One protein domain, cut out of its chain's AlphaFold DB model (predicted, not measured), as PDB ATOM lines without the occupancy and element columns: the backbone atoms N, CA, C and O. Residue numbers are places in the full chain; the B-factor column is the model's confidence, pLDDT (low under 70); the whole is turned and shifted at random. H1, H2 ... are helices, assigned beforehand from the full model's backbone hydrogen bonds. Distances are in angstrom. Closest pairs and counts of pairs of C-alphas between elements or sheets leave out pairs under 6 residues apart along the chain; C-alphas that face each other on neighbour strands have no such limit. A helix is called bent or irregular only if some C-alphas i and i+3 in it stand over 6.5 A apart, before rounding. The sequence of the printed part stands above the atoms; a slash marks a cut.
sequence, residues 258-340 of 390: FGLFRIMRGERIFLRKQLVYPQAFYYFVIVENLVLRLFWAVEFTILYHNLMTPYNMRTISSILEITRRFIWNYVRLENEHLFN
ATOM      1  N   PHE A 258     -43.278 -21.889 -17.741       95.88
ATOM      2  CA  PHE A 258     -42.200 -22.790 -18.143       95.88
ATOM      3  C   PHE A 258     -41.006 -22.043 -18.738       95.88
ATOM      4  O   PHE A 258     -39.905 -22.584 -18.786       95.88
ATOM      5  N   GLY A 259     -41.180 -20.802 -19.199       93.50
ATOM      6  CA  GLY A 259     -40.082 -20.028 -19.784       93.50
ATOM      7  C   GLY A 259     -39.523 -20.623 -21.083       93.50
ATOM      8  O   GLY A 259     -38.351 -20.395 -21.394       93.50
ATOM      9  N   LEU A 260     -40.329 -21.398 -21.817       93.62
ATOM     10  CA  LEU A 260     -39.955 -22.045 -23.075       93.62
ATOM     11  C   LEU A 260     -40.116 -21.074 -24.260       93.62
ATOM     12  O   LEU A 260     -40.330 -19.874 -24.083       93.62
ATOM     13  N   PHE A 261     -39.941 -21.584 -25.479       92.00
ATOM     14  CA  PHE A 261     -40.014 -20.843 -26.742       92.00
ATOM     15  C   PHE A 261     -38.994 -19.696 -26.830       92.00
ATOM     16  O   PHE A 261     -39.279 -18.607 -27.321       92.00
ATOM     17  N   ARG A 262     -37.770 -19.946 -26.345       87.62
ATOM     18  CA  ARG A 262     -36.652 -18.985 -26.399       87.62
ATOM     19  C   ARG A 262     -35.722 -19.223 -27.582       87.62
ATOM     20  O   ARG A 262     -35.113 -18.281 -28.078       87.62
ATOM     21  N   ILE A 263     -35.593 -20.475 -28.009       86.75
ATOM     22  CA  ILE A 263     -34.745 -20.895 -29.123       86.75
ATOM     23  C   ILE A 263     -35.643 -21.212 -30.322       86.75
ATOM     24  O   ILE A 263     -36.547 -22.032 -30.214       86.75
ATOM     25  N   MET A 264     -35.384 -20.581 -31.471       86.62
ATOM     26  CA  MET A 264     -36.210 -20.732 -32.683       86.62
ATOM     27  C   MET A 264     -35.540 -21.554 -33.796       86.62
ATOM     28  O   MET A 264     -36.142 -21.763 -34.844       86.62
ATOM     29  N   ARG A 265     -34.288 -21.996 -33.608       78.81
ATOM     30  CA  ARG A 265     -33.506 -22.774 -34.590       78.81
ATOM     31  C   ARG A 265     -32.588 -23.778 -33.880       78.81
ATOM     32  O   ARG A 265     -32.140 -23.499 -32.771       78.81
ATOM     33  N   GLY A 266     -32.273 -24.897 -34.538       81.75
ATOM     34  CA  GLY A 266     -31.339 -25.928 -34.052       81.75
ATOM     35  C   GLY A 266     -32.015 -27.151 -33.421       81.75
ATOM     36  O   GLY A 266     -33.211 -27.355 -33.565       81.75
ATOM     37  N   GLU A 267     -31.259 -27.975 -32.701       78.19
ATOM     38  CA  GLU A 267     -31.775 -29.233 -32.121       78.19
ATOM     39  C   GLU A 267     -32.711 -29.021 -30.915       78.19
ATOM     40  O   GLU A 267     -33.473 -29.909 -30.553       78.19
ATOM     41  N   ARG A 268     -32.689 -27.830 -30.299       85.62
ATOM     42  CA  ARG A 268     -33.501 -27.464 -29.122       85.62
ATOM     43  C   ARG A 268     -34.562 -26.406 -29.447       85.62
ATOM     44  O   ARG A 268     -34.762 -25.466 -28.673       85.62
ATOM     45  N   ILE A 269     -35.200 -26.506 -30.615       86.19
ATOM     46  CA  ILE A 269     -36.261 -25.572 -31.033       86.19
ATOM     47  C   ILE A 269     -37.396 -25.581 -30.002       86.19
ATOM     48  O   ILE A 269     -37.779 -26.627 -29.487       86.19
ATOM     49  N   PHE A 270     -37.912 -24.396 -29.690       90.88
ATOM     50  CA  PHE A 270     -38.931 -24.117 -28.677       90.88
ATOM     51  C   PHE A 270     -38.514 -24.335 -27.223       90.88
ATOM     52  O   PHE A 270     -39.316 -24.102 -26.325       90.88
ATOM     53  N   LEU A 271     -37.265 -24.701 -26.945       93.00
ATOM     54  CA  LEU A 271     -36.768 -24.819 -25.576       93.00
ATOM     55  C   LEU A 271     -36.005 -23.554 -25.155       93.00
ATOM     56  O   LEU A 271     -35.948 -22.549 -25.873       93.00
ATOM     57  N   ARG A 272     -35.440 -23.590 -23.948       91.12
ATOM     58  CA  ARG A 272     -34.522 -22.575 -23.418       91.12
ATOM     59  C   ARG A 272     -33.126 -23.168 -23.218       91.12
ATOM     60  O   ARG A 272     -32.929 -24.373 -23.335       91.12
ATOM     61  N   LYS A 273     -32.140 -22.307 -22.947       87.38
ATOM     62  CA  LYS A 273     -30.717 -22.692 -22.921       87.38
ATOM     63  C   LYS A 273     -30.381 -23.681 -21.800       87.38
ATOM     64  O   LYS A 273     -29.704 -24.674 -22.053       87.38
ATOM     65  N   GLN A 274     -30.851 -23.397 -20.587       89.31
ATOM     66  CA  GLN A 274     -30.608 -24.204 -19.392       89.31
ATOM     67  C   GLN A 274     -31.820 -25.092 -19.107       89.31
ATOM     68  O   GLN A 274     -32.943 -24.592 -18.985       89.31
ATOM     69  N   LEU A 275     -31.577 -26.397 -19.023       92.44
ATOM     70  CA  LEU A 275     -32.570 -27.434 -18.765       92.44
ATOM     71  C   LEU A 275     -32.012 -28.350 -17.679       92.44
ATOM     72  O   LEU A 275     -30.870 -28.792 -17.802       92.44
ATOM     73  N   VAL A 276     -32.800 -28.621 -16.641       94.31
ATOM     74  CA  VAL A 276     -32.450 -29.605 -15.602       94.31
ATOM     75  C   VAL A 276     -32.918 -31.009 -15.997       94.31
ATOM     76  O   VAL A 276     -32.215 -31.986 -15.764       94.31
ATOM     77  N   TYR A 277     -34.087 -31.119 -16.633       95.44
ATOM     78  CA  TYR A 277     -34.646 -32.403 -17.066       95.44
ATOM     79  C   TYR A 277     -34.200 -32.777 -18.497       95.44
ATOM     80  O   TYR A 277     -33.717 -31.923 -19.250       95.44
ATOM     81  N   PRO A 278     -34.386 -34.039 -18.933       94.88
ATOM     82  CA  PRO A 278     -34.141 -34.434 -20.320       94.88
ATOM     83  C   PRO A 278     -35.013 -33.652 -21.315       94.88
ATOM     84  O   PRO A 278     -36.175 -33.363 -21.043       94.88
ATOM     85  N   GLN A 279     -34.491 -33.365 -22.513       94.44
ATOM     86  CA  GLN A 279     -35.207 -32.578 -23.535       94.44
ATOM     87  C   GLN A 279     -36.570 -33.178 -23.916       94.44
ATOM     88  O   GLN A 279     -37.547 -32.445 -24.058       94.44
ATOM     89  N   ALA A 280     -36.644 -34.509 -24.023       95.81
ATOM     90  CA  ALA A 280     -37.876 -35.228 -24.343       95.81
ATOM     91  C   ALA A 280     -39.012 -34.916 -23.354       95.81
ATOM     92  O   ALA A 280     -40.164 -34.807 -23.764       95.81
ATOM     93  N   PHE A 281     -38.687 -34.695 -22.075       96.88
ATOM     94  CA  PHE A 281     -39.674 -34.337 -21.061       96.88
ATOM     95  C   PHE A 281     -40.329 -32.985 -21.362       96.88
ATOM     96  O   PHE A 281     -41.544 -32.870 -21.279       96.88
ATOM     97  N   TYR A 282     -39.571 -31.974 -21.795       97.19
ATOM     98  CA  TYR A 282     -40.145 -30.661 -22.119       97.19
ATOM     99  C   TYR A 282     -41.070 -30.712 -23.338       97.19
ATOM    100  O   TYR A 282     -42.126 -30.084 -23.323       97.19
ATOM    101  N   TYR A 283     -40.710 -31.475 -24.374       97.19
ATOM    102  CA  TYR A 283     -41.600 -31.679 -25.520       97.19
ATOM    103  C   TYR A 283     -42.867 -32.439 -25.124       97.19
ATOM    104  O   TYR A 283     -43.956 -32.054 -25.547       97.19
ATOM    105  N   PHE A 284     -42.741 -33.449 -24.258       97.88
ATOM    106  CA  PHE A 284     -43.890 -34.124 -23.663       97.88
ATOM    107  C   PHE A 284     -44.798 -33.137 -22.917       97.88
ATOM    108  O   PHE A 284     -45.983 -33.095 -23.222       97.88
ATOM    109  N   VAL A 285     -44.260 -32.284 -22.034       97.69
ATOM    110  CA  VAL A 285     -45.055 -31.284 -21.290       97.69
ATOM    111  C   VAL A 285     -45.754 -30.286 -22.220       97.69
ATOM    112  O   VAL A 285     -46.891 -29.900 -21.960       97.69
ATOM    113  N   ILE A 286     -45.118 -29.863 -23.319       97.75
ATOM    114  CA  ILE A 286     -45.760 -28.975 -24.306       97.75
ATOM    115  C   ILE A 286     -47.001 -29.649 -24.911       97.75
ATOM    116  O   ILE A 286     -48.070 -29.037 -24.964       97.75
ATOM    117  N   VAL A 287     -46.869 -30.904 -25.351       97.88
ATOM    118  CA  VAL A 287     -47.957 -31.653 -25.999       97.88
ATOM    119  C   VAL A 287     -49.044 -32.032 -24.995       97.88
ATOM    120  O   VAL A 287     -50.222 -31.795 -25.249       97.88
ATOM    121  N   GLU A 288     -48.660 -32.584 -23.847       97.56
ATOM    122  CA  GLU A 288     -49.568 -33.000 -22.779       97.56
ATOM    123  C   GLU A 288     -50.411 -31.822 -22.278       97.56
ATOM    124  O   GLU A 288     -51.638 -31.930 -22.234       97.56
ATOM    125  N   ASN A 289     -49.790 -30.663 -22.028       97.69
ATOM    126  CA  ASN A 289     -50.518 -29.482 -21.580       97.69
ATOM    127  C   ASN A 289     -51.517 -28.995 -22.640       97.69
ATOM    128  O   ASN A 289     -52.594 -28.532 -22.278       97.69
ATOM    129  N   LEU A 290     -51.208 -29.103 -23.939       97.62
ATOM    130  CA  LEU A 290     -52.163 -28.759 -24.999       97.62
ATOM    131  C   LEU A 290     -53.345 -29.737 -25.028       97.62
ATOM    132  O   LEU A 290     -54.496 -29.304 -25.036       97.62
ATOM    133  N   VAL A 291     -53.063 -31.042 -25.020       97.94
ATOM    134  CA  VAL A 291     -54.083 -32.098 -25.097       97.94
ATOM    135  C   VAL A 291     -55.038 -32.020 -23.908       97.94
ATOM    136  O   VAL A 291     -56.251 -31.973 -24.106       97.94
ATOM    137  N   LEU A 292     -54.517 -31.934 -22.680       97.62
ATOM    138  CA  LEU A 292     -55.368 -31.859 -21.491       97.62
ATOM    139  C   LEU A 292     -56.118 -30.527 -21.389       97.62
ATOM    140  O   LEU A 292     -57.244 -30.501 -20.897       97.62
ATOM    141  N   ARG A 293     -55.572 -29.423 -21.918       96.44
ATOM    142  CA  ARG A 293     -56.311 -28.151 -22.000       96.44
ATOM    143  C   ARG A 293     -57.453 -28.176 -23.007       96.44
ATOM    144  O   ARG A 293     -58.409 -27.434 -22.825       96.44
ATOM    145  N   LEU A 294     -57.380 -29.018 -24.034       97.12
ATOM    146  CA  LEU A 294     -58.467 -29.237 -24.992       97.12
ATOM    147  C   LEU A 294     -59.494 -30.270 -24.503       97.12
ATOM    148  O   LEU A 294     -60.502 -30.493 -25.173       97.12
ATOM    149  N   PHE A 295     -59.293 -30.874 -23.326       97.00
ATOM    150  CA  PHE A 295     -60.169 -31.928 -22.816       97.00
ATOM    151  C   PHE A 295     -61.615 -31.466 -22.583       97.00
ATOM    152  O   PHE A 295     -62.537 -32.269 -22.713       97.00
ATOM    153  N   TRP A 296     -61.851 -30.170 -22.340       96.38
ATOM    154  CA  TRP A 296     -63.210 -29.624 -22.228       96.38
ATOM    155  C   TRP A 296     -64.053 -29.877 -23.491       96.38
ATOM    156  O   TRP A 296     -65.268 -30.033 -23.387       96.38
ATOM    157  N   ALA A 297     -63.431 -29.944 -24.675       97.19
ATOM    158  CA  ALA A 297     -64.133 -30.230 -25.925       97.19
ATOM    159  C   ALA A 297     -64.581 -31.697 -25.979       97.19
ATOM    160  O   ALA A 297     -65.708 -31.985 -26.371       97.19
ATOM    161  N   VAL A 298     -63.731 -32.615 -25.502       95.81
ATOM    162  CA  VAL A 298     -64.066 -34.041 -25.355       95.81
ATOM    163  C   VAL A 298     -65.199 -34.222 -24.342       95.81
ATOM    164  O   VAL A 298     -66.167 -34.929 -24.622       95.81
ATOM    165  N   GLU A 299     -65.117 -33.536 -23.196       95.50
ATOM    166  CA  GLU A 299     -66.186 -33.491 -22.190       95.50
ATOM    167  C   GLU A 299     -67.503 -32.992 -22.801       95.50
ATOM    168  O   GLU A 299     -68.531 -33.655 -22.660       95.50
ATOM    169  N   PHE A 300     -67.475 -31.884 -23.546       95.38
ATOM    170  CA  PHE A 300     -68.654 -31.338 -24.214       95.38
ATOM    171  C   PHE A 300     -69.279 -32.336 -25.200       95.38
ATOM    172  O   PHE A 300     -70.485 -32.570 -25.140       95.38
ATOM    173  N   THR A 301     -68.482 -32.966 -26.068       95.81
ATOM    174  CA  THR A 301     -68.972 -33.934 -27.065       95.81
ATOM    175  C   THR A 301     -69.584 -35.175 -26.419       95.81
ATOM    176  O   THR A 301     -70.665 -35.609 -26.815       95.81
ATOM    177  N   ILE A 302     -68.934 -35.745 -25.403       96.44
ATOM    178  CA  ILE A 302     -69.433 -36.945 -24.716       96.44
ATOM    179  C   ILE A 302     -70.755 -36.663 -23.994       96.44
ATOM    180  O   ILE A 302     -71.666 -37.492 -24.045       96.44
ATOM    181  N   LEU A 303     -70.870 -35.500 -23.343       94.25
ATOM    182  CA  LEU A 303     -72.104 -35.091 -22.672       94.25
ATOM    183  C   LEU A 303     -73.213 -34.759 -23.674       94.25
ATOM    184  O   LEU A 303     -74.358 -35.129 -23.440       94.25
ATOM    185  N   TYR A 304     -72.883 -34.131 -24.806       93.12
ATOM    186  CA  TYR A 304     -73.841 -33.848 -25.879       93.12
ATOM    187  C   TYR A 304     -74.471 -35.128 -26.451       93.12
ATOM    188  O   TYR A 304     -75.680 -35.184 -26.664       93.12
ATOM    189  N   HIS A 305     -73.673 -36.182 -26.639       94.44
ATOM    190  CA  HIS A 305     -74.157 -37.482 -27.111       94.44
ATOM    191  C   HIS A 305     -74.695 -38.395 -25.997       94.44
ATOM    192  O   HIS A 305     -75.026 -39.546 -26.272       94.44
ATOM    193  N   ASN A 306     -74.787 -37.914 -24.751       92.75
ATOM    194  CA  ASN A 306     -75.240 -38.685 -23.587       92.75
ATOM    195  C   ASN A 306     -74.495 -40.022 -23.383       92.75
ATOM    196  O   ASN A 306     -75.053 -40.971 -22.836       92.75
ATOM    197  N   LEU A 307     -73.224 -40.112 -23.795       95.44
ATOM    198  CA  LEU A 307     -72.450 -41.361 -23.706       95.44
ATOM    199  C   LEU A 307     -71.990 -41.665 -22.271       95.44
ATOM    200  O   LEU A 307     -71.609 -42.791 -21.962       95.44
ATOM    201  N   MET A 308     -71.994 -40.663 -21.388       94.94
ATOM    202  CA  MET A 308     -71.612 -40.813 -19.988       94.94
ATOM    203  C   MET A 308     -72.326 -39.787 -19.103       94.94
ATOM    204  O   MET A 308     -72.637 -38.680 -19.534       94.94
ATOM    205  N   THR A 309     -72.552 -40.137 -17.833       92.69
ATOM    206  CA  THR A 309     -73.167 -39.220 -16.866       92.69
ATOM    207  C   THR A 309     -72.253 -38.018 -16.555       92.69
ATOM    208  O   THR A 309     -71.028 -38.179 -16.479       92.69
ATOM    209  N   PRO A 310     -72.815 -36.824 -16.265       91.00
ATOM    210  CA  PRO A 310     -72.029 -35.646 -15.876       91.00
ATOM    211  C   PRO A 310     -71.134 -35.878 -14.654       91.00
ATOM    212  O   PRO A 310     -70.039 -35.326 -14.552       91.00
ATOM    213  N   TYR A 311     -71.581 -36.722 -13.718       91.00
ATOM    214  CA  TYR A 311     -70.804 -37.063 -12.531       91.00
ATOM    215  C   TYR A 311     -69.519 -37.825 -12.880       91.00
ATOM    216  O   TYR A 311     -68.439 -37.443 -12.415       91.00
ATOM    217  N   ASN A 312     -69.616 -38.863 -13.714       93.62
ATOM    218  CA  ASN A 312     -68.459 -39.653 -14.129       93.62
ATOM    219  C   ASN A 312     -67.506 -38.809 -14.980       93.62
ATOM    220  O   ASN A 312     -66.307 -38.797 -14.711       93.62
ATOM    221  N   MET A 313     -68.041 -38.015 -15.918       95.12
ATOM    222  CA  MET A 313     -67.225 -37.127 -16.749       95.12
ATOM    223  C   MET A 313     -66.420 -36.132 -15.913       95.12
ATOM    224  O   MET A 313     -65.203 -36.032 -16.051       95.12
ATOM    225  N   ARG A 314     -67.076 -35.466 -14.958       93.38
ATOM    226  CA  ARG A 314     -66.405 -34.520 -14.062       93.38
ATOM    227  C   ARG A 314     -65.360 -35.190 -13.168       93.38
ATOM    228  O   ARG A 314     -64.375 -34.554 -12.813       93.38
ATOM    229  N   THR A 315     -65.541 -36.467 -12.830       94.88
ATOM    230  CA  THR A 315     -64.532 -37.246 -12.097       94.88
ATOM    231  C   THR A 315     -63.274 -37.434 -12.942       94.88
ATOM    232  O   THR A 315     -62.188 -37.088 -12.483       94.88
ATOM    233  N   ILE A 316     -63.416 -37.874 -14.197       96.12
ATOM    234  CA  ILE A 316     -62.287 -38.024 -15.130       96.12
ATOM    235  C   ILE A 316     -61.598 -36.675 -15.367       96.12
ATOM    236  O   ILE A 316     -60.388 -36.567 -15.186       96.12
ATOM    237  N   SER A 317     -62.377 -35.636 -15.680       95.62
ATOM    238  CA  SER A 317     -61.891 -34.269 -15.903       95.62
ATOM    239  C   SER A 317     -61.082 -33.753 -14.700       95.62
ATOM    240  O   SER A 317     -59.977 -33.243 -14.867       95.62
ATOM    241  N   SER A 318     -61.553 -33.996 -13.467       95.31
ATOM    242  CA  SER A 318     -60.831 -33.592 -12.250       95.31
ATOM    243  C   SER A 318     -59.496 -34.322 -12.044       95.31
ATOM    244  O   SER A 318     -58.517 -33.696 -11.637       95.31
ATOM    245  N   ILE A 319     -59.422 -35.619 -12.358       96.38
ATOM    246  CA  ILE A 319     -58.181 -36.401 -12.244       96.38
ATOM    247  C   ILE A 319     -57.170 -35.941 -13.300       96.38
ATOM    248  O   ILE A 319     -55.988 -35.768 -12.988       96.38
ATOM    249  N   LEU A 320     -57.626 -35.702 -14.533       97.50
ATOM    250  CA  LEU A 320     -56.780 -35.192 -15.613       97.50
ATOM    251  C   LEU A 320     -56.245 -33.794 -15.296       97.50
ATOM    252  O   LEU A 320     -55.050 -33.559 -15.446       97.50
ATOM    253  N   GLU A 321     -57.080 -32.889 -14.785       97.06
ATOM    254  CA  GLU A 321     -56.649 -31.532 -14.433       97.06
ATOM    255  C   GLU A 321     -55.619 -31.522 -13.290       97.06
ATOM    256  O   GLU A 321     -54.641 -30.770 -13.342       97.06
ATOM    257  N   ILE A 322     -55.762 -32.394 -12.284       97.19
ATOM    258  CA  ILE A 322     -54.729 -32.546 -11.249       97.19
ATOM    259  C   ILE A 322     -53.448 -33.135 -11.834       97.19
ATOM    260  O   ILE A 322     -52.360 -32.676 -11.491       97.19
ATOM    261  N   THR A 323     -53.555 -34.127 -12.718       97.56
ATOM    262  CA  THR A 323     -52.389 -34.742 -13.372       97.56
ATOM    263  C   THR A 323     -51.620 -33.708 -14.201       97.56
ATOM    264  O   THR A 323     -50.399 -33.598 -14.072       97.56
ATOM    265  N   ARG A 324     -52.334 -32.854 -14.945       97.88
ATOM    266  CA  ARG A 324     -51.759 -31.714 -15.668       97.88
ATOM    267  C   ARG A 324     -50.995 -30.780 -14.732       97.88
ATOM    268  O   ARG A 324     -49.876 -30.357 -15.015       97.88
ATOM    269  N   ARG A 325     -51.588 -30.453 -13.578       97.62
ATOM    270  CA  ARG A 325     -50.961 -29.586 -12.571       97.62
ATOM    271  C   ARG A 325     -49.738 -30.231 -11.922       97.62
ATOM    272  O   ARG A 325     -48.747 -29.543 -11.678       97.62
ATOM    273  N   PHE A 326     -49.796 -31.535 -11.674       97.81
ATOM    274  CA  PHE A 326     -48.673 -32.332 -11.198       97.81
ATOM    275  C   PHE A 326     -47.483 -32.247 -12.163       97.81
ATOM    276  O   PHE A 326     -46.372 -31.985 -11.717       97.81
ATOM    277  N   ILE A 327     -47.707 -32.363 -13.473       98.19
ATOM    278  CA  ILE A 327     -46.645 -32.219 -14.481       98.19
ATOM    279  C   ILE A 327     -46.157 -30.762 -14.559       98.19
ATOM    280  O   ILE A 327     -44.952 -30.503 -14.552       98.19
ATOM    281  N   TRP A 328     -47.078 -29.791 -14.549       98.12
ATOM    282  CA  TRP A 328     -46.758 -28.356 -14.541       98.12
ATOM    283  C   TRP A 328     -45.839 -27.967 -13.372       98.12
ATOM    284  O   TRP A 328     -44.934 -27.149 -13.544       98.12
ATOM    285  N   ASN A 329     -46.029 -28.575 -12.197       98.00
ATOM    286  CA  ASN A 329     -45.240 -28.326 -10.990       98.00
ATOM    287  C   ASN A 329     -43.736 -28.588 -11.205       98.00
ATOM    288  O   ASN A 329     -42.919 -27.786 -10.747       98.00
ATOM    289  N   TYR A 330     -43.357 -29.631 -11.953       97.50
ATOM    290  CA  TYR A 330     -41.955 -29.921 -12.280       97.50
ATOM    291  C   TYR A 330     -41.282 -28.786 -13.039       97.50
ATOM    292  O   TYR A 330     -40.232 -28.294 -12.620       97.50
ATOM    293  N   VAL A 331     -41.890 -28.365 -14.147       96.88
ATOM    294  CA  VAL A 331     -41.295 -27.367 -15.042       96.88
ATOM    295  C   VAL A 331     -41.413 -25.961 -14.452       96.88
ATOM    296  O   VAL A 331     -40.503 -25.149 -14.619       96.88
ATOM    297  N   ARG A 332     -42.483 -25.660 -13.701       96.62
ATOM    298  CA  ARG A 332     -42.648 -24.355 -13.048       96.62
ATOM    299  C   ARG A 332     -41.592 -24.106 -11.981       96.62
ATOM    300  O   ARG A 332     -41.017 -23.013 -11.965       96.62
ATOM    301  N   LEU A 333     -41.397 -25.052 -11.058       95.56
ATOM    302  CA  LEU A 333     -40.435 -24.871  -9.966       95.56
ATOM    303  C   LEU A 333     -39.011 -24.858 -10.491       95.56
ATOM    304  O   LEU A 333     -38.189 -24.088 -10.012       95.56
ATOM    305  N   GLU A 334     -38.728 -25.667 -11.500       95.44
ATOM    306  CA  GLU A 334     -37.421 -25.681 -12.127       95.44
ATOM    307  C   GLU A 334     -37.127 -24.373 -12.883       95.44
ATOM    308  O   GLU A 334     -36.034 -23.826 -12.750       95.44
ATOM    309  N   ASN A 335     -38.112 -23.776 -13.562       94.69
ATOM    310  CA  ASN A 335     -37.958 -22.438 -14.136       94.69
ATOM    311  C   ASN A 335     -37.714 -21.367 -13.050       94.69
ATOM    312  O   ASN A 335     -36.868 -20.490 -13.224       94.69
ATOM    313  N   GLU A 336     -38.397 -21.454 -11.902       92.31
ATOM    314  CA  GLU A 336     -38.142 -20.553 -10.765       92.31
ATOM    315  C   GLU A 336     -36.747 -20.754 -10.164       92.31
ATOM    316  O   GLU A 336     -36.065 -19.794  -9.808       92.31
ATOM    317  N   HIS A 337     -36.305 -22.006 -10.066       91.50
ATOM    318  CA  HIS A 337     -34.979 -22.361  -9.587       91.50
ATOM    319  C   HIS A 337     -33.894 -21.722 -10.455       91.50
ATOM    320  O   HIS A 337     -33.009 -21.044  -9.930       91.50
ATOM    321  N   LEU A 338     -33.999 -21.870 -11.780       88.56
ATOM    322  CA  LEU A 338     -33.069 -21.258 -12.727       88.56
ATOM    323  C   LEU A 338     -33.098 -19.727 -12.647       88.56
ATOM    324  O   LEU A 338     -32.043 -19.094 -12.669       88.56
ATOM    325  N   PHE A 339     -34.280 -19.125 -12.493       86.69
ATOM    326  CA  PHE A 339     -34.416 -17.679 -12.305       86.69
ATOM    327  C   PHE A 339     -33.719 -17.187 -11.023       86.69
ATOM    328  O   PHE A 339     -32.984 -16.200 -11.053       86.69
ATOM    329  N   ASN A 340     -33.884 -17.897  -9.903       83.88
ATOM    330  CA  ASN A 340     -33.227 -17.564  -8.637       83.88
ATOM    331  C   ASN A 340     -31.702 -17.750  -8.689       83.88
ATOM    332  O   ASN A 340     -30.975 -16.955  -8.090       83.88
TER     333      ASN A 340
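AT A GLANCE: This is residues 258 to 340 of the 390 residues of the protein "xenotropic and polytropic retrovirus receptor 1 isoform X2" of Drosophila mauritiana (UniProt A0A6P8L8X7). The model is a long helical hairpin: the long helix H3 makes one arm, and H1 and H2, one after the other with a small step between them, make the other. A winding stretch without a named element, residues 258 to 278, makes a small head at the end where H1 begins and H3 ends, and a tight turn from H2 to H3 closes the other end. The printed part has 83 residues with three named helices, in the order H1, H2, H3 along the chain, and no named strand; the class is all helix. The whole is loose, with a radius of gyration of the C-alphas of 16.3 A, and its C-alphas span 47 by 26 by 16 A.

HOW THE PARTS SIT: Begin with H3, residues 310 to 340, the longest helix by residues, and look along it for the two helices that touch it. Near its first residues you find H2, residues 295 to 304. H2 and H3 touch, and the closest C-alphas, those of Glu 299 and Met 313, are 6.6 A apart. Here H3 touches H2 with residues 310 to 317 alone. The two run opposite ways at a shallow tilt of 7 degrees, and together they form a helical hairpin. Farther along H3, at residues 320 to 331, look for H1, residues 279 to 293; H3 touches H1 with those residues alone. The closest C-alphas of H1 and H3 are those of Asn 289 and Arg 324, 6.4 A apart, and the two centres are 11.3 A apart. H1 and H3 run opposite ways, and their tilt of 37 degrees is only just steep. H1 and H2 meet only through their link. When you read the backbone N and O atoms, you find each O i to N i+4 pair within hydrogen-bond range in H1 and H2, and 25 of 27 such pairs in H3.

IN THESE COORDINATES: Find C-alpha 310, of Pro 310, at (-72.029, -35.646, -15.876); from there H3 runs through 31 residues to C-alpha 340, of Asn 340, at (-33.227, -17.564, -8.637), 43.4 A from its first C-alpha. Follow the x column along H3 from -72.029 to -33.227, then go back to C-alpha 279, of Gln 279, at (-35.207, -32.578, -23.535), where H1 begins. H1 takes 15 residues to reach C-alpha 293, of Arg 293, at (-56.311, -28.151, -22.000), 21.6 A away. After Leu 294, H2 begins at Phe 295 and ends at Tyr 304; its 10 residues measure 14.1 A from first to last C-alpha. None of the three helices is bent or irregular.

THE WHOLE: The outline is elongated, and the two C-alphas farthest apart are those of Asn 306 and Asn 340, at 49.3 A. The C-alphas of the first and last printed residues, Phe 258 and Asn 340, are 14.1 A apart. Between H1 and H2 you find a tight link of 1 residue, and between H2 and H3 a tight link of 5 residues. Look at residues 258 to 278 for the long stretch with no named element: its 21 C-alphas lie 10 to 23 A from the mean of the C-alphas. The printed part has no cut. Read the B-factor column for the model's confidence: the mean pLDDT of the printed part is 93.9, and no printed residue is under 70.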